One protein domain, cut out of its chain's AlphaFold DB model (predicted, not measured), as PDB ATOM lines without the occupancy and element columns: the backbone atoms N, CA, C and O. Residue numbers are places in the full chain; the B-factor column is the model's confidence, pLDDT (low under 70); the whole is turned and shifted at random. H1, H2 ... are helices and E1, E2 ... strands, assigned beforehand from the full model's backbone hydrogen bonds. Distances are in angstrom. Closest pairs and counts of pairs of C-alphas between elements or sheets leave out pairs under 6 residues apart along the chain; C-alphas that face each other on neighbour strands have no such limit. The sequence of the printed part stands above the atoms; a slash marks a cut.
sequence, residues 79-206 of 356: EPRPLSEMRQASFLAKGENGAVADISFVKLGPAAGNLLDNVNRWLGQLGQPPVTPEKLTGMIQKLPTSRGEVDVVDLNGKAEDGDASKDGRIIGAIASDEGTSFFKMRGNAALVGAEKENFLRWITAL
ATOM      1  N   GLU A  79     -19.743 -18.063  -1.565       87.12
ATOM      2  CA  GLU A  79     -20.036 -16.629  -1.538       87.12
ATOM      3  C   GLU A  79     -19.260 -15.890  -2.639       87.12
ATOM      4  O   GLU A  79     -18.028 -15.978  -2.668       87.12
ATOM      5  N   PRO A  80     -19.918 -15.117  -3.526       81.94
ATOM      6  CA  PRO A  80     -19.221 -14.274  -4.489       81.94
ATOM      7  C   PRO A  80     -18.289 -13.279  -3.793       81.94
ATOM      8  O   PRO A  80     -18.637 -12.660  -2.785       81.94
ATOM      9  N   ARG A  81     -17.094 -13.096  -4.350       78.25
ATOM     10  CA  ARG A  81     -16.134 -12.074  -3.916       78.25
ATOM     11  C   ARG A  81     -15.996 -10.994  -4.992       78.25
ATOM     12  O   ARG A  81     -16.153 -11.315  -6.171       78.25
ATOM     13  N   PRO A  82     -15.655  -9.742  -4.624       70.00
ATOM     14  CA  PRO A  82     -15.300  -8.717  -5.599       70.00
ATOM     15  C   PRO A  82     -14.254  -9.244  -6.585       70.00
ATOM     16  O   PRO A  82     -13.274  -9.890  -6.190       70.00
ATOM     17  N   LEU A  83     -14.475  -9.000  -7.876       65.50
ATOM     18  CA  LEU A  83     -13.511  -9.377  -8.901       65.50
ATOM     19  C   LEU A  83     -12.289  -8.455  -8.825       65.50
ATOM     20  O   LEU A  83     -12.418  -7.238  -8.710       65.50
ATOM     21  N   SER A  84     -11.096  -9.037  -8.930       64.19
ATOM     22  CA  SER A  84      -9.898  -8.291  -9.321       64.19
ATOM     23  C   SER A  84      -9.798  -8.254 -10.847       64.19
ATOM     24  O   SER A  84     -10.396  -9.089 -11.519       64.19
ATOM     25  N   GLU A  85      -8.992  -7.344 -11.400       54.62
ATOM     26  CA  GLU A  85      -8.827  -7.150 -12.855       54.62
ATOM     27  C   GLU A  85      -8.501  -8.439 -13.640       54.62
ATOM     28  O   GLU A  85      -8.798  -8.537 -14.828       54.62
ATOM     29  N   MET A  86      -7.922  -9.449 -12.978       68.25
ATOM     30  CA  MET A  86      -7.581 -10.746 -13.577       68.25
ATOM     31  C   MET A  86      -8.650 -11.839 -13.389       68.25
ATOM     32  O   MET A  86      -8.662 -12.808 -14.153       68.25
ATOM     33  N   ARG A  87      -9.521 -11.754 -12.372       78.00
ATOM     34  CA  ARG A  87     -10.490 -12.820 -12.060       78.00
ATOM     35  C   ARG A  87     -11.763 -12.648 -12.884       78.00
ATOM     36  O   ARG A  87     -12.500 -11.688 -12.706       78.00
ATOM     37  N   GLN A  88     -12.041 -13.630 -13.737       81.38
ATOM     38  CA  GLN A  88     -13.310 -13.774 -14.459       81.38
ATOM     39  C   GLN A  88     -14.422 -14.282 -13.528       81.38
ATOM     40  O   GLN A  88     -15.581 -13.919 -13.691       81.38
ATOM     41  N   ALA A  89     -14.063 -15.084 -12.519       84.56
ATOM     42  CA  ALA A  89     -14.923 -15.394 -11.381       84.56
ATOM     43  C   ALA A  89     -14.098 -15.499 -10.088       84.56
ATOM     44  O   ALA A  89     -12.914 -15.851 -10.122       84.56
ATOM     45  N   SER A  90     -14.726 -15.187  -8.954       86.31
ATOM     46  CA  SER A  90     -14.105 -15.174  -7.628       86.31
ATOM     47  C   SER A  90     -15.152 -15.541  -6.576       86.31
ATOM     48  O   SER A  90     -16.159 -14.844  -6.455       86.31
ATOM     49  N   PHE A  91     -14.918 -16.610  -5.817       91.00
ATOM     50  CA  PHE A  91     -15.797 -17.052  -4.733       91.00
ATOM     51  C   PHE A  91     -14.990 -17.436  -3.491       91.00
ATOM     52  O   PHE A  91     -13.805 -17.758  -3.575       91.00
ATOM     53  N   LEU A  92     -15.653 -17.439  -2.339       91.31
ATOM     54  CA  LEU A  92     -15.169 -18.048  -1.111       91.31
ATOM     55  C   LEU A  92     -16.166 -19.122  -0.673       91.31
ATOM     56  O   LEU A  92     -17.267 -18.795  -0.232       91.31
ATOM     57  N   ALA A  93     -15.780 -20.392  -0.761       92.06
ATOM     58  CA  ALA A  93     -16.524 -21.454  -0.099       92.06
ATOM     59  C   ALA A  93     -16.261 -21.386   1.411       92.06
ATOM     60  O   ALA A  93     -15.108 -21.264   1.841       92.06
ATOM     61  N   LYS A  94     -17.326 -21.473   2.212       91.06
ATOM     62  CA  LYS A  94     -17.244 -21.598   3.674       91.06
ATOM     63  C   LYS A  94     -17.626 -23.008   4.107       91.06
ATOM     64  O   LYS A  94     -18.564 -23.595   3.570       91.06
ATOM     65  N   GLY A  95     -16.903 -23.521   5.095       88.00
ATOM     66  CA  GLY A  95     -17.185 -24.778   5.779       88.00
ATOM     67  C   GLY A  95     -17.317 -24.589   7.288       88.00
ATOM     68  O   GLY A  95     -17.287 -23.474   7.812       88.00
ATOM     69  N   GLU A  96     -17.446 -25.707   7.993       87.69
ATOM     70  CA  GLU A  96     -17.506 -25.742   9.455       87.69
ATOM     71  C   GLU A  96     -16.215 -25.214  10.105       87.69
ATOM     72  O   GLU A  96     -15.149 -25.176   9.489       87.69
ATOM     73  N   ASN A  97     -16.303 -24.815  11.378       85.56
ATOM     74  CA  ASN A  97     -15.158 -24.406  12.206       85.56
ATOM     75  C   ASN A  97     -14.295 -23.267  11.616       85.56
ATOM     76  O   ASN A  97     -13.117 -23.137  11.938       85.56
ATOM     77  N   GLY A  98     -14.876 -22.427  10.752       85.38
ATOM     78  CA  GLY A  98     -14.164 -21.331  10.087       85.38
ATOM     79  C   GLY A  98     -13.254 -21.775   8.937       85.38
ATOM     80  O   GLY A  98     -12.441 -20.974   8.470       85.38
ATOM     81  N   ALA A  99     -13.386 -23.021   8.466       91.31
ATOM     82  CA  ALA A  99     -12.730 -23.487   7.254       91.31
ATOM     83  C   ALA A  99     -13.197 -22.666   6.041       91.31
ATOM     84  O   ALA A  99     -14.385 -22.374   5.877       91.31
ATOM     85  N   VAL A 100     -12.254 -22.314   5.170       92.44
ATOM     86  CA  VAL A 100     -12.509 -21.532   3.955       92.44
ATOM     87  C   VAL A 100     -11.732 -22.095   2.771       92.44
ATOM     88  O   VAL A 100     -10.668 -22.693   2.953       92.44
ATOM     89  N   ALA A 101     -12.259 -21.890   1.563       94.69
ATOM     90  CA  ALA A 101     -11.538 -22.107   0.316       94.69
ATOM     91  C   ALA A 101     -11.787 -20.954  -0.673       94.69
ATOM     92  O   ALA A 101     -12.926 -20.625  -0.998       94.69
ATOM     93  N   ASP A 102     -10.704 -20.338  -1.144       94.19
ATOM     94  CA  ASP A 102     -10.696 -19.338  -2.211       94.19
ATOM     95  C   ASP A 102     -10.788 -20.037  -3.569       94.19
ATOM     96  O   ASP A 102      -9.974 -20.910  -3.883       94.19
ATOM     97  N   ILE A 103     -11.777 -19.645  -4.368       94.31
ATOM     98  CA  ILE A 103     -12.080 -20.225  -5.676       94.31
ATOM     99  C   ILE A 103     -11.983 -19.125  -6.725       94.31
ATOM    100  O   ILE A 103     -12.522 -18.029  -6.566       94.31
ATOM    101  N   SER A 104     -11.290 -19.412  -7.822       92.19
ATOM    102  CA  SER A 104     -11.034 -18.436  -8.876       92.19
ATOM    103  C   SER A 104     -11.036 -19.061 -10.263       92.19
ATOM    104  O   SER A 104     -10.530 -20.167 -10.455       92.19
ATOM    105  N   PHE A 105     -11.560 -18.308 -11.231       90.56
ATOM    106  CA  PHE A 105     -11.329 -18.517 -12.660       90.56
ATOM    107  C   PHE A 105     -10.613 -17.289 -13.225       90.56
ATOM    108  O   PHE A 105     -11.049 -16.153 -13.037       90.56
ATOM    109  N   VAL A 106      -9.495 -17.525 -13.903       87.12
ATOM    110  CA  VAL A 106      -8.644 -16.523 -14.548       87.12
ATOM    111  C   VAL A 106      -8.357 -17.006 -15.968       87.12
ATOM    112  O   VAL A 106      -7.976 -18.159 -16.153       87.12
ATOM    113  N   LYS A 107      -8.494 -16.141 -16.976       81.56
ATOM    114  CA  LYS A 107      -8.065 -16.439 -18.350       81.56
ATOM    115  C   LYS A 107      -6.846 -15.590 -18.691       81.56
ATOM    116  O   LYS A 107      -6.902 -14.366 -18.607       81.56
ATOM    117  N   LEU A 108      -5.741 -16.245 -19.037       76.88
ATOM    118  CA  LEU A 108      -4.464 -15.617 -19.372       76.88
ATOM    119  C   LEU A 108      -4.121 -15.861 -20.851       76.88
ATOM    120  O   LEU A 108      -4.564 -16.837 -21.453       76.88
ATOM    121  N   GLY A 109      -3.319 -14.971 -21.438       70.06
ATOM    122  CA  GLY A 109      -2.779 -15.156 -22.789       70.06
ATOM    123  C   GLY A 109      -1.590 -16.136 -22.841       70.06
ATOM    124  O   GLY A 109      -1.162 -16.637 -21.800       70.06
ATOM    125  N   PRO A 110      -0.973 -16.339 -24.025       60.19
ATOM    126  CA  PRO A 110       0.113 -17.313 -24.249       60.19
ATOM    127  C   PRO A 110       1.353 -17.181 -23.341       60.19
ATOM    128  O   PRO A 110       2.181 -18.085 -23.264       60.19
ATOM    129  N   ALA A 111       1.500 -16.063 -22.625       62.38
ATOM    130  CA  ALA A 111       2.566 -15.852 -21.647       62.38
ATOM    131  C   ALA A 111       2.403 -16.660 -20.336       62.38
ATOM    132  O   ALA A 111       3.315 -16.642 -19.511       62.38
ATOM    133  N   ALA A 112       1.282 -17.366 -20.136       68.25
ATOM    134  CA  ALA A 112       0.922 -18.035 -18.879       68.25
ATOM    135  C   ALA A 112       1.815 -19.227 -18.456       68.25
ATOM    136  O   ALA A 112       1.755 -19.672 -17.305       68.25
ATOM    137  N   GLY A 113       2.665 -19.723 -19.361       70.06
ATOM    138  CA  GLY A 113       3.562 -20.858 -19.124       70.06
ATOM    139  C   GLY A 113       2.880 -22.222 -19.238       70.06
ATOM    140  O   GLY A 113       1.665 -22.314 -19.392       70.06
ATOM    141  N   ASN A 114       3.677 -23.290 -19.185       78.06
ATOM    142  CA  ASN A 114       3.190 -24.661 -19.353       78.06
ATOM    143  C   ASN A 114       2.542 -25.230 -18.071       78.06
ATOM    144  O   ASN A 114       2.621 -24.636 -16.993       78.06
ATOM    145  N   LEU A 115       1.917 -26.405 -18.186       84.88
ATOM    146  CA  LEU A 115       1.288 -27.110 -17.066       84.88
ATOM    147  C   LEU A 115       2.271 -27.399 -15.917       84.88
ATOM    148  O   LEU A 115       1.967 -27.077 -14.773       84.88
ATOM    149  N   LEU A 116       3.463 -27.931 -16.207       85.31
ATOM    150  CA  LEU A 116       4.474 -28.293 -15.205       85.31
ATOM    151  C   LEU A 116       4.937 -27.093 -14.365       85.31
ATOM    152  O   LEU A 116       4.945 -27.178 -13.141       85.31
ATOM    153  N   ASP A 117       5.237 -25.955 -14.994       83.31
ATOM    154  CA  ASP A 117       5.647 -24.722 -14.307       83.31
ATOM    155  C   ASP A 117       4.519 -24.136 -13.441       83.31
ATOM    156  O   ASP A 117       4.769 -23.425 -12.465       83.31
ATOM    157  N   ASN A 118       3.258 -24.372 -13.813       90.38
ATOM    158  CA  ASN A 118       2.101 -23.951 -13.025       90.38
ATOM    159  C   ASN A 118       1.858 -24.900 -11.839       90.38
ATOM    160  O   ASN A 118       1.670 -24.424 -10.719       90.38
ATOM    161  N   VAL A 119       1.967 -26.216 -12.046       92.81
ATOM    162  CA  VAL A 119       1.853 -27.229 -10.983       92.81
ATOM    163  C   VAL A 119       2.987 -27.099  -9.967       92.81
ATOM    164  O   VAL A 119       2.716 -27.046  -8.771       92.81
ATOM    165  N   ASN A 120       4.237 -26.934 -10.408       92.12
ATOM    166  CA  ASN A 120       5.388 -26.734  -9.518       92.12
ATOM    167  C   ASN A 120       5.271 -25.441  -8.691       92.12
ATOM    168  O   ASN A 120       5.622 -25.426  -7.512       92.12
ATOM    169  N   ARG A 121       4.674 -24.379  -9.247       88.88
ATOM    170  CA  ARG A 121       4.360 -23.148  -8.500       88.88
ATOM    171  C   ARG A 121       3.268 -23.356  -7.444       88.88
ATOM    172  O   ARG A 121       3.311 -22.720  -6.393       88.88
ATOM    173  N   TRP A 122       2.281 -24.212  -7.709       94.06
ATOM    174  CA  TRP A 122       1.252 -24.572  -6.727       94.06
ATOM    175  C   TRP A 122       1.777 -25.540  -5.656       94.06
ATOM    176  O   TRP A 122       1.403 -25.404  -4.497       94.06
ATOM    177  N   LEU A 123       2.698 -26.442  -6.004       93.62
ATOM    178  CA  LEU A 123       3.442 -27.262  -5.043       93.62
ATOM    179  C   LEU A 123       4.271 -26.384  -4.093       93.62
ATOM    180  O   LEU A 123       4.139 -26.522  -2.879       93.62
ATOM    181  N   GLY A 124       5.005 -25.394  -4.616       90.88
ATOM    182  CA  GLY A 124       5.716 -24.408  -3.790       90.88
ATOM    183  C   GLY A 124       4.792 -23.619  -2.850       90.88
ATOM    184  O   GLY A 124       5.122 -23.415  -1.687       90.88
ATOM    185  N   GLN A 125       3.574 -23.268  -3.292       88.25
ATOM    186  CA  GLN A 125       2.544 -22.657  -2.429       88.25
ATOM    187  C   GLN A 125       2.085 -23.551  -1.259       88.25
ATOM    188  O   GLN A 125       1.454 -23.037  -0.339       88.25
ATOM    189  N   LEU A 126       2.380 -24.852  -1.302       92.12
ATOM    190  CA  LEU A 126       2.049 -25.869  -0.299       92.12
ATOM    191  C   LEU A 126       3.303 -26.452   0.387       92.12
ATOM    192  O   LEU A 126       3.234 -27.540   0.971       92.12
ATOM    193  N   GLY A 127       4.452 -25.773   0.281       89.62
ATOM    194  CA  GLY A 127       5.724 -26.234   0.850       89.62
ATOM    195  C   GLY A 127       6.220 -27.562   0.264       89.62
ATOM    196  O   GLY A 127       6.981 -28.274   0.914       89.62
ATOM    197  N   GLN A 128       5.748 -27.944  -0.927       92.06
ATOM    198  CA  GLN A 128       6.117 -29.195  -1.590       92.06
ATOM    199  C   GLN A 128       7.257 -28.981  -2.598       92.06
ATOM    200  O   GLN A 128       7.293 -27.945  -3.270       92.06
ATOM    201  N   PRO A 129       8.162 -29.963  -2.763       90.62
ATOM    202  CA  PRO A 129       9.189 -29.913  -3.797       90.62
ATOM    203  C   PRO A 129       8.569 -29.970  -5.208       90.62
ATOM    204  O   PRO A 129       7.490 -30.543  -5.386       90.62
ATOM    205  N   PRO A 130       9.250 -29.421  -6.231       91.56
ATOM    206  CA  PRO A 130       8.811 -29.537  -7.618       91.56
ATOM    207  C   PRO A 130       8.863 -30.993  -8.107       91.56
ATOM    208  O   PRO A 130       9.725 -31.776  -7.702       91.56
ATOM    209  N   VAL A 131       7.963 -31.342  -9.026       90.81
ATOM    210  CA  VAL A 131       7.916 -32.643  -9.706       90.81
ATOM    211  C   VAL A 131       8.534 -32.580 -11.105       90.81
ATOM    212  O   VAL A 131       8.718 -31.504 -11.681       90.81
ATOM    213  N   THR A 132       8.856 -33.752 -11.655       86.31
ATOM    214  CA  THR A 132       9.344 -33.934 -13.033       86.31
ATOM    215  C   THR A 132       8.174 -34.106 -14.024       86.31
ATOM    216  O   THR A 132       7.052 -34.384 -13.586       86.31
ATOM    217  N   PRO A 133       8.393 -33.993 -15.353       82.69
ATOM    218  CA  PRO A 133       7.355 -34.253 -16.361       82.69
ATOM    219  C   PRO A 133       6.730 -35.657 -16.260       82.69
ATOM    220  O   PRO A 133       5.519 -35.833 -16.407       82.69
ATOM    221  N   GLU A 134       7.547 -36.666 -15.955       83.38
ATOM    222  CA  GLU A 134       7.121 -38.064 -15.832       83.38
ATOM    223  C   GLU A 134       6.222 -38.230 -14.604       83.38
ATOM    224  O   GLU A 134       5.157 -38.844 -14.677       83.38
ATOM    225  N   LYS A 135       6.610 -37.614 -13.477       89.31
ATOM    226  CA  LYS A 135       5.819 -37.641 -12.246       89.31
ATOM    227  C   LYS A 135       4.508 -36.865 -12.392       89.31
ATOM    228  O   LYS A 135       3.486 -37.339 -11.899       89.31
ATOM    229  N   LEU A 136       4.527 -35.729 -13.094       91.25
ATOM    230  CA  LEU A 136       3.337 -34.935 -13.405       91.25
ATOM    231  C   LEU A 136       2.295 -35.747 -14.186       91.25
ATOM    232  O   LEU A 136       1.114 -35.666 -13.862       91.25
ATOM    233  N   THR A 137       2.708 -36.557 -15.167       88.19
ATOM    234  CA  THR A 137       1.782 -37.397 -15.955       88.19
ATOM    235  C   THR A 137       0.898 -38.277 -15.060       88.19
ATOM    236  O   THR A 137      -0.295 -38.405 -15.309       88.19
ATOM    237  N   GLY A 138       1.449 -38.819 -13.967       91.44
ATOM    238  CA  GLY A 138       0.703 -39.614 -12.980       91.44
ATOM    239  C   GLY A 138      -0.128 -38.812 -11.966       91.44
ATOM    240  O   GLY A 138      -0.737 -39.414 -11.086       91.44
ATOM    241  N   MET A 139      -0.126 -37.478 -12.039       95.25
ATOM    242  CA  MET A 139      -0.902 -36.573 -11.175       95.25
ATOM    243  C   MET A 139      -2.079 -35.908 -11.903       95.25
ATOM    244  O   MET A 139      -2.924 -35.300 -11.247       95.25
ATOM    245  N   ILE A 140      -2.123 -35.991 -13.237       95.62
ATOM    246  CA  ILE A 140      -3.157 -35.364 -14.062       95.62
ATOM    247  C   ILE A 140      -4.407 -36.245 -14.093       95.62
ATOM    248  O   ILE A 140      -4.389 -37.370 -14.590       95.62
ATOM    249  N   GLN A 141      -5.525 -35.684 -13.644       96.06
ATOM    250  CA  GLN A 141      -6.862 -36.157 -13.973       96.06
ATOM    251  C   GLN A 141      -7.348 -35.392 -15.213       96.06
ATOM    252  O   GLN A 141      -7.522 -34.174 -15.169       96.06
ATOM    253  N   LYS A 142      -7.592 -36.100 -16.320       92.38
ATOM    254  CA  LYS A 142      -8.257 -35.530 -17.499       92.38
ATOM    255  C   LYS A 142      -9.741 -35.319 -17.200       92.38
ATOM    256  O   LYS A 142     -10.431 -36.262 -16.814       92.38
ATOM    257  N   LEU A 143     -10.230 -34.096 -17.385       92.56
ATOM    258  CA  LEU A 143     -11.646 -33.746 -17.282       92.56
ATOM    259  C   LEU A 143     -12.172 -33.345 -18.671       92.56
ATOM    260  O   LEU A 143     -11.849 -32.254 -19.149       92.56
ATOM    261  N   PRO A 144     -12.980 -34.190 -19.336       87.56
ATOM    262  CA  PRO A 144     -13.657 -33.817 -20.573       87.56
ATOM    263  C   PRO A 144     -14.707 -32.735 -20.309       87.56
ATOM    264  O   PRO A 144     -15.559 -32.885 -19.434       87.56
ATOM    265  N   THR A 145     -14.679 -31.654 -21.087       85.25
ATOM    266  CA  THR A 145     -15.675 -30.576 -21.020       85.25
ATOM    267  C   THR A 145     -16.153 -30.191 -22.419       85.25
ATOM    268  O   THR A 145     -15.540 -30.549 -23.424       85.25
ATOM    269  N   SER A 146     -17.207 -29.372 -22.498       78.38
ATOM    270  CA  SER A 146     -17.646 -28.749 -23.762       78.38
ATOM    271  C   SER A 146     -16.584 -27.844 -24.419       78.38
ATOM    272  O   SER A 146     -16.747 -27.438 -25.567       78.38
ATOM    273  N   ARG A 147     -15.492 -27.543 -23.703       74.94
ATOM    274  CA  ARG A 147     -14.378 -26.676 -24.116       74.94
ATOM    275  C   ARG A 147     -13.143 -27.455 -24.585       74.94
ATOM    276  O   ARG A 147     -12.128 -26.835 -24.886       74.94
ATOM    277  N   GLY A 148     -13.216 -28.787 -24.606       81.38
ATOM    278  CA  GLY A 148     -12.069 -29.685 -24.746       81.38
ATOM    279  C   GLY A 148     -11.664 -30.325 -23.415       81.38
ATOM    280  O   GLY A 148     -12.375 -30.223 -22.410       81.38
ATOM    281  N   GLU A 149     -10.527 -31.017 -23.412       86.69
ATOM    282  CA  GLU A 149      -9.968 -31.606 -22.192       86.69
ATOM    283  C   GLU A 149      -9.336 -30.543 -21.288       86.69
ATOM    284  O   GLU A 149      -8.611 -29.656 -21.745       86.69
ATOM    285  N   VAL A 150      -9.582 -30.673 -19.986       92.50
ATOM    286  CA  VAL A 150      -8.982 -29.851 -18.935       92.50
ATOM    287  C   VAL A 150      -8.065 -30.733 -18.090       92.50
ATOM    288  O   VAL A 150      -8.478 -31.794 -17.620       92.50
ATOM    289  N   ASP A 151      -6.825 -30.292 -17.883       95.12
ATOM    290  CA  ASP A 151      -5.853 -30.972 -17.027       95.12
ATOM    291  C   ASP A 151      -6.061 -30.548 -15.573       95.12
ATOM    292  O   ASP A 151      -5.796 -29.398 -15.215       95.12
ATOM    293  N   VAL A 152      -6.540 -31.468 -14.733       96.88
ATOM    294  CA  VAL A 152      -6.795 -31.244 -13.303       96.88
ATOM    295  C   VAL A 152      -5.686 -31.879 -12.466       96.88
ATOM    296  O   VAL A 152      -5.318 -33.029 -12.686       96.88
ATOM    297  N   VAL A 153      -5.198 -31.161 -11.455       97.50
ATOM    298  CA  VAL A 153      -4.318 -31.688 -10.402       97.50
ATOM    299  C   VAL A 153      -4.916 -31.448  -9.018       97.50
ATOM    300  O   VAL A 153      -5.599 -30.451  -8.776       97.50
ATOM    301  N   ASP A 154      -4.626 -32.361  -8.096       97.81
ATOM    302  CA  ASP A 154      -5.111 -32.353  -6.715       97.81
ATOM    303  C   ASP A 154      -3.900 -32.447  -5.774       97.81
ATOM    304  O   ASP A 154      -3.259 -33.492  -5.653       97.81
ATOM    305  N   LEU A 155      -3.518 -31.310  -5.193       97.31
ATOM    306  CA  LEU A 155      -2.245 -31.107  -4.505       97.31
ATOM    307  C   LEU A 155      -2.493 -30.883  -3.016       97.31
ATOM    308  O   LEU A 155      -3.262 -29.999  -2.646       97.31
ATOM    309  N   ASN A 156      -1.801 -31.635  -2.164       94.81
ATOM    310  CA  ASN A 156      -1.855 -31.489  -0.707       94.81
ATOM    311  C   ASN A 156      -0.478 -31.068  -0.178       94.81
ATOM    312  O   ASN A 156       0.544 -31.376  -0.788       94.81
ATOM    313  N   GLY A 157      -0.449 -30.384   0.963       90.94
ATOM    314  CA  GLY A 157       0.781 -30.018   1.655       90.94
ATOM    315  C   GLY A 157       0.514 -29.067   2.816       90.94
ATOM    316  O   GLY A 157      -0.583 -29.031   3.370       90.94
ATOM    317  N   LYS A 158       1.521 -28.280   3.183       84.19
ATOM    318  CA  LYS A 158       1.435 -27.261   4.228       84.19
ATOM    319  C   LYS A 158       2.309 -26.087   3.803       84.19
ATOM    320  O   LYS A 158       3.518 -26.249   3.673       84.19
ATOM    321  N   ALA A 159       1.703 -24.923   3.572       78.56
ATOM    322  CA  ALA A 159       2.469 -23.704   3.332       78.56
ATOM    323  C   ALA A 159       3.359 -23.400   4.551       78.56
ATOM    324  O   ALA A 159       2.948 -23.658   5.683       78.56
ATOM    325  N   GLU A 160       4.561 -22.876   4.315       71.81
ATOM    326  CA  GLU A 160       5.622 -22.744   5.327       71.81
ATOM    327  C   GLU A 160       5.152 -21.950   6.565       71.81
ATOM    328  O   GLU A 160       5.226 -22.461   7.683       71.81
ATOM    329  N   ASP A 161       4.488 -20.811   6.334       71.94
ATOM    330  CA  ASP A 161       3.809 -19.981   7.346       71.94
ATOM    331  C   ASP A 161       2.269 -20.145   7.346       71.94
ATOM    332  O   ASP A 161       1.518 -19.272   7.787       71.94
ATOM    333  N   GLY A 162       1.759 -21.245   6.788       70.38
ATOM    334  CA  GLY A 162       0.326 -21.469   6.597       70.38
ATOM    335  C   GLY A 162      -0.414 -21.914   7.857       70.38
ATOM    336  O   GLY A 162      -0.040 -22.897   8.504       70.38
ATOM    337  N   ASP A 163      -1.550 -21.269   8.139       81.31
ATOM    338  CA  ASP A 163      -2.553 -21.797   9.065       81.31
ATOM    339  C   ASP A 163      -3.158 -23.086   8.483       81.31
ATOM    340  O   ASP A 163      -4.031 -23.054   7.615       81.31
ATOM    341  N   ALA A 164      -2.701 -24.237   8.981       77.75
ATOM    342  CA  ALA A 164      -3.149 -25.559   8.543       77.75
ATOM    343  C   ALA A 164      -4.644 -25.839   8.820       77.75
ATOM    344  O   ALA A 164      -5.183 -26.819   8.310       77.75
ATOM    345  N   SER A 165      -5.337 -24.990   9.593       80.31
ATOM    346  CA  SER A 165      -6.800 -25.047   9.725       80.31
ATOM    347  C   SER A 165      -7.538 -24.335   8.582       80.31
ATOM    348  O   SER A 165      -8.730 -24.576   8.384       80.31
ATOM    349  N   LYS A 166      -6.852 -23.502   7.786       84.19
ATOM    350  CA  LYS A 166      -7.432 -22.684   6.701       84.19
ATOM    351  C   LYS A 166      -6.794 -22.904   5.328       84.19
ATOM    352  O   LYS A 166      -7.323 -22.411   4.336       84.19
ATOM    353  N   ASP A 167      -5.692 -23.639   5.260       89.81
ATOM    354  CA  ASP A 167      -4.922 -23.910   4.045       89.81
ATOM    355  C   ASP A 167      -4.371 -25.348   4.057       89.81
ATOM    356  O   ASP A 167      -4.495 -26.058   5.056       89.81
ATOM    357  N   GLY A 168      -3.760 -25.787   2.955       92.88
ATOM    358  CA  GLY A 168      -3.100 -27.098   2.856       92.88
ATOM    359  C   GLY A 168      -3.521 -27.955   1.663       92.88
ATOM    360  O   GLY A 168      -2.955 -29.029   1.454       92.88
ATOM    361  N   ARG A 169      -4.469 -27.494   0.837       97.00
ATOM    362  CA  ARG A 169      -4.812 -28.162  -0.426       97.00
ATOM    363  C   ARG A 169      -5.093 -27.170  -1.547       97.00
ATOM    364  O   ARG A 169      -5.713 -26.130  -1.330       97.00
ATOM    365  N   ILE A 170      -4.650 -27.519  -2.753       98.00
ATOM    366  CA  ILE A 170      -4.948 -26.826  -4.007       98.00
ATOM    367  C   ILE A 170      -5.503 -27.846  -4.995       98.00
ATOM    368  O   ILE A 170      -4.807 -28.790  -5.361       98.00
ATOM    369  N   ILE A 171      -6.716 -27.613  -5.490       98.31
ATOM    370  CA  ILE A 171      -7.205 -28.253  -6.713       98.31
ATOM    371  C   ILE A 171      -7.098 -27.212  -7.822       98.31
ATOM    372  O   ILE A 171      -7.692 -26.134  -7.747       98.31
ATOM    373  N   GLY A 172      -6.268 -27.508  -8.816       96.94
ATOM    374  CA  GLY A 172      -5.977 -26.620  -9.934       96.94
ATOM    375  C   GLY A 172      -6.338 -27.294 -11.245       96.94
ATOM    376  O   GLY A 172      -6.078 -28.481 -11.410       96.94
ATOM    377  N   ALA A 173      -6.929 -26.550 -12.174       95.50
ATOM    378  CA  ALA A 173      -7.301 -27.059 -13.484       95.50
ATOM    379  C   ALA A 173      -6.887 -26.078 -14.587       95.50
ATOM    380  O   ALA A 173      -7.069 -24.865 -14.438       95.50
ATOM    381  N   ILE A 174      -6.323 -26.596 -15.678       92.56
ATOM    382  CA  ILE A 174      -5.837 -25.810 -16.817       92.56
ATOM    383  C   ILE A 174      -6.505 -26.292 -18.103       92.56
ATOM    384  O   ILE A 174      -6.442 -27.475 -18.429       92.56
ATOM    385  N   ALA A 175      -7.116 -25.368 -18.847       88.81
ATOM    386  CA  ALA A 175      -7.640 -25.621 -20.189       88.81
ATOM    387  C   ALA A 175      -6.852 -24.814 -21.230       88.81
ATOM    388  O   ALA A 175      -6.715 -23.590 -21.111       88.81
ATOM    389  N   SER A 176      -6.358 -25.504 -22.257       75.06
ATOM    390  CA  SER A 176      -5.586 -24.936 -23.371       75.06
ATOM    391  C   SER A 176      -6.513 -24.557 -24.532       75.06
ATOM    392  O   SER A 176      -6.469 -25.170 -25.596       75.06
ATOM    393  N   ASP A 177      -7.410 -23.599 -24.281       70.19
ATOM    394  CA  ASP A 177      -8.383 -23.089 -25.260       70.19
ATOM    395  C   ASP A 177      -7.801 -21.937 -26.119       70.19
ATOM    396  O   ASP A 177      -6.604 -21.906 -26.399       70.19
ATOM    397  N   GLU A 178      -8.617 -20.974 -26.563       64.81
ATOM    398  CA  GLU A 178      -8.132 -19.715 -27.156       64.81
ATOM    399  C   GLU A 178      -7.448 -18.836 -26.087       64.81
ATOM    400  O   GLU A 178      -7.992 -17.829 -25.626       64.81
ATOM    401  N   GLY A 179      -6.267 -19.260 -25.637       73.19
ATOM    402  CA  GLY A 179      -5.567 -18.760 -24.456       73.19
ATOM    403  C   GLY A 179      -5.326 -19.886 -23.450       73.19
ATOM    404  O   GLY A 179      -5.275 -21.062 -23.797       73.19
ATOM    405  N   THR A 180      -5.158 -19.539 -22.177       82.81
ATOM    406  CA  THR A 180      -5.028 -20.535 -21.110       82.81
ATOM    407  C   THR A 180      -5.950 -20.164 -19.960       82.81
ATOM    408  O   THR A 180      -5.784 -19.127 -19.310       82.81
ATOM    409  N   SER A 181      -6.954 -21.006 -19.731       88.81
ATOM    410  CA  SER A 181      -7.916 -20.853 -18.643       88.81
ATOM    411  C   SER A 181      -7.419 -21.587 -17.406       88.81
ATOM    412  O   SER A 181      -7.129 -22.777 -17.467       88.81
ATOM    413  N   PHE A 182      -7.349 -20.874 -16.288       91.00
ATOM    414  CA  PHE A 182      -6.935 -21.379 -14.986       91.00
ATOM    415  C   PHE A 182      -8.115 -21.352 -14.032       91.00
ATOM    416  O   PHE A 182      -8.649 -20.284 -13.726       91.00
ATOM    417  N   PHE A 183      -8.460 -22.515 -13.504       94.19
ATOM    418  CA  PHE A 183      -9.361 -22.648 -12.373       94.19
ATOM    419  C   PHE A 183      -8.523 -23.060 -11.168       94.19
ATOM    420  O   PHE A 183      -7.692 -23.964 -11.273       94.19
ATOM    421  N   LYS A 184      -8.711 -22.412 -10.018       96.19
ATOM    422  CA  LYS A 184      -8.022 -22.804  -8.783       96.19
ATOM    423  C   LYS A 184      -8.947 -22.697  -7.583       96.19
ATOM    424  O   LYS A 184      -9.542 -21.640  -7.382       96.19
ATOM    425  N   MET A 185      -8.975 -23.751  -6.778       97.56
ATOM    426  CA  MET A 185      -9.554 -23.796  -5.440       97.56
ATOM    427  C   MET A 185      -8.433 -24.066  -4.427       97.56
ATOM    428  O   MET A 185      -7.743 -25.078  -4.546       97.56
ATOM    429  N   ARG A 186      -8.212 -23.166  -3.459       96.25
ATOM    430  CA  ARG A 186      -7.197 -23.307  -2.390       96.25
ATOM    431  C   ARG A 186      -7.804 -23.032  -1.023       96.25
ATOM    432  O   ARG A 186      -8.511 -22.043  -0.872       96.25
ATOM    433  N   GLY A 187      -7.462 -23.836  -0.024       93.81
ATOM    434  CA  GLY A 187      -7.900 -23.611   1.350       93.81
ATOM    435  C   GLY A 187      -7.726 -24.833   2.241       93.81
ATOM    436  O   GLY A 187      -6.867 -25.680   1.983       93.81
ATOM    437  N   ASN A 188      -8.556 -24.916   3.283       95.00
ATOM    438  CA  ASN A 188      -8.569 -26.023   4.237       95.00
ATOM    439  C   ASN A 188      -8.671 -27.372   3.501       95.00
ATOM    440  O   ASN A 188      -9.560 -27.568   2.672       95.00
ATOM    441  N   ALA A 189      -7.786 -28.317   3.825       94.25
ATOM    442  CA  ALA A 189      -7.643 -29.551   3.052       94.25
ATOM    443  C   ALA A 189      -8.885 -30.467   3.048       94.25
ATOM    444  O   ALA A 189      -9.129 -31.157   2.051       94.25
ATOM    445  N   ALA A 190      -9.678 -30.453   4.125       94.19
ATOM    446  CA  ALA A 190     -10.931 -31.199   4.214       94.19
ATOM    447  C   ALA A 190     -12.046 -30.519   3.404       94.19
ATOM    448  O   ALA A 190     -12.689 -31.181   2.594       94.19
ATOM    449  N   LEU A 191     -12.214 -29.197   3.541       95.56
ATOM    450  CA  LEU A 191     -13.203 -28.427   2.776       95.56
ATOM    451  C   LEU A 191     -12.922 -28.478   1.268       95.56
ATOM    452  O   LEU A 191     -13.816 -28.797   0.494       95.56
ATOM    453  N   VAL A 192     -11.677 -28.246   0.843       96.50
ATOM    454  CA  VAL A 192     -11.264 -28.364  -0.569       96.50
ATOM    455  C   VAL A 192     -11.476 -29.791  -1.096       96.50
ATOM    456  O   VAL A 192     -11.808 -29.973  -2.264       96.50
ATOM    457  N   GLY A 193     -11.319 -30.806  -0.239       95.44
ATOM    458  CA  GLY A 193     -11.638 -32.193  -0.574       95.44
ATOM    459  C   GLY A 193     -13.132 -32.437  -0.789       95.44
ATOM    460  O   GLY A 193     -13.502 -33.053  -1.785       95.44
ATOM    461  N   ALA A 194     -13.981 -31.929   0.108       95.31
ATOM    462  CA  ALA A 194     -15.437 -32.035   0.007       95.31
ATOM    463  C   ALA A 194     -15.996 -31.262  -1.204       95.31
ATOM    464  O   ALA A 194     -16.863 -31.758  -1.920       95.31
ATOM    465  N   GLU A 195     -15.444 -30.082  -1.487       96.12
ATOM    466  CA  GLU A 195     -15.847 -29.230  -2.610       96.12
ATOM    467  C   GLU A 195     -15.308 -29.692  -3.972       96.12
ATOM    468  O   GLU A 195     -15.700 -29.131  -4.996       96.12
ATOM    469  N   LYS A 196     -14.438 -30.714  -4.032       95.75
ATOM    470  CA  LYS A 196     -13.818 -31.185  -5.284       95.75
ATOM    471  C   LYS A 196     -14.845 -31.421  -6.390       95.75
ATOM    472  O   LYS A 196     -14.736 -30.829  -7.459       95.75
ATOM    473  N   GLU A 197     -15.863 -32.234  -6.130       94.69
ATOM    474  CA  GLU A 197     -16.861 -32.587  -7.148       94.69
ATOM    475  C   GLU A 197     -17.755 -31.402  -7.536       94.69
ATOM    476  O   GLU A 197     -18.205 -31.315  -8.678       94.69
ATOM    477  N   ASN A 198     -17.986 -30.459  -6.618       93.50
ATOM    478  CA  ASN A 198     -18.672 -29.205  -6.926       93.50
ATOM    479  C   ASN A 198     -17.824 -28.340  -7.872       93.50
ATOM    480  O   ASN A 198     -18.335 -27.817  -8.863       93.50
ATOM    481  N   PHE A 199     -16.517 -28.260  -7.616       95.31
ATOM    482  CA  PHE A 199     -15.555 -27.526  -8.430       95.31
ATOM    483  C   PHE A 199     -15.375 -28.120  -9.830       95.31
ATOM    484  O   PHE A 199     -15.416 -27.374 -10.809       95.31
ATOM    485  N   LEU A 200     -15.282 -29.447  -9.964       93.94
ATOM    486  CA  LEU A 200     -15.234 -30.098 -11.279       93.94
ATOM    487  C   LEU A 200     -16.545 -29.903 -12.058       93.94
ATOM    488  O   LEU A 200     -16.501 -29.559 -13.239       93.94
ATOM    489  N   ARG A 201     -17.712 -30.032 -11.406       90.31
ATOM    490  CA  ARG A 201     -19.017 -29.760 -12.043       90.31
ATOM    491  C   ARG A 201     -19.141 -28.315 -12.529       90.31
ATOM    492  O   ARG A 201     -19.621 -28.099 -13.641       90.31
ATOM    493  N   TRP A 202     -18.671 -27.344 -11.745       90.94
ATOM    494  CA  TRP A 202     -18.646 -25.934 -12.139       90.94
ATOM    495  C   TRP A 202     -17.751 -25.683 -13.366       90.94
ATOM    496  O   TRP A 202     -18.183 -25.020 -14.310       90.94
ATOM    497  N   ILE A 203     -16.552 -26.279 -13.414       90.88
ATOM    498  CA  ILE A 203     -15.655 -26.203 -14.583       90.88
ATOM    499  C   ILE A 203     -16.319 -26.793 -15.834       90.88
ATOM    500  O   ILE A 203     -16.290 -26.165 -16.890       90.88
ATOM    501  N   THR A 204     -16.947 -27.967 -15.724       89.00
ATOM    502  CA  THR A 204     -17.613 -28.637 -16.856       89.00
ATOM    503  C   THR A 204     -18.821 -27.858 -17.385       89.00
ATOM    504  O   THR A 204     -19.088 -27.885 -18.589       89.00
ATOM    505  N   ALA A 205     -19.547 -27.160 -16.505       85.50
ATOM    506  CA  ALA A 205     -20.715 -26.357 -16.864       85.50
ATOM    507  C   ALA A 205     -20.357 -25.020 -17.545       85.50
ATOM    508  O   ALA A 205     -21.144 -24.516 -18.351       85.50
ATOM    509  N   LEU A 206     -19.175 -24.455 -17.273       82.38
ATOM    510  CA  LEU A 206     -18.685 -23.261 -17.966       82.38
ATOM    511  C   LEU A 206     -18.427 -23.570 -19.447       82.38
ATOM    512  O   LEU A 206     -17.515 -24.321 -19.790       82.38
TER     513      LEU A 206
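Overview. This is residues 79 to 206 of the 356 residues of an uncharacterized protein of Verrucomicrobia bacterium (UniProt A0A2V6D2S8). A six-stranded antiparallel sheet, curled like part of a barrel, holds two helices, H3 and H4, within its curl, while a third, H1, packs on the opposite face. The short helix H2 lies off the sheet, near H1. The printed part has 128 residues, with the order E1 E2 H1 H2 E3 E4 E5 E6 H3 H4 along the chain; the sheet's order is E1 E2 E6 E5 E4 E3, and the class is mixed, helices and strands. The whole is compact, with a radius of gyration of the C-alphas of 14.1 A, and spans 39 by 32 by 26 A.

Arrangement. Residues 79 to 80 pair antiparallel with residues 91 to 92 of the edge strand E1, residues 87 to 94. E1 forms a hairpin with E2, residues 100 to 108, where N 91 and O 103 are 2.9 A apart. H1, residues 115 to 124, is on the sheet at a height of 9.4 A. H2, residues 133 to 137, is not on the sheet; it is close to H1 but not clearly touching, the closest C-alphas, of Leu 116 and Pro 133, being 6.7 A apart. E3, residues 141 to 145, E4, residues 148 to 156, E5, residues 168 to 175, and E6, residues 180 to 188, make a meander, each strand the antiparallel neighbour of the one before. Within hydrogen-bond range are N 143 and O 150 of E3 and E4, 2.9 A, N 153 and O 172 of E4 and E5, 2.8 A, and N 173 and O 183 of E5 and E6, 2.8 A. E6 is also the antiparallel neighbour of E2, with N 104 and O 184 at 2.9 A. H1 lies over E5 and runs along the strands, at 13 degrees to E5 on the local plane; only just, E4 is not under it too, with 2 of H1's 10 C-alphas falling on E4. H3, residues 189 to 194, stands up from the sheet at 45 degrees, on the face opposite to H1. H4, residues 196 to 205, is on the same face as H3; its closest C-alpha pair with E3 is Thr 204 and Thr 145, 5.0 A. In each helix every O i to N i+4 pair is within hydrogen-bond range.

Along the chain. E1 begins at C-alpha 87, (-10.490, -12.820, -12.060), and measures 19.2 A. E2 measures 25.4 A, E4 and E6 26.2 A each, and E5 23.5 A; H1 and H4 measure 14.3 A each. H4 ends at C-alpha 205, (-20.715, -26.357, -16.864).

Size, cuts and confidence. The C-alphas farthest apart, of Asn 97 and Glu 178, are 40.3 A apart. The printed part has no cut, and the link from E4 to E5, of 11 residues, is long. The mean pLDDT of the printed part is 86.9; residues 83 to 86, 110 to 112 and 178 are under 70.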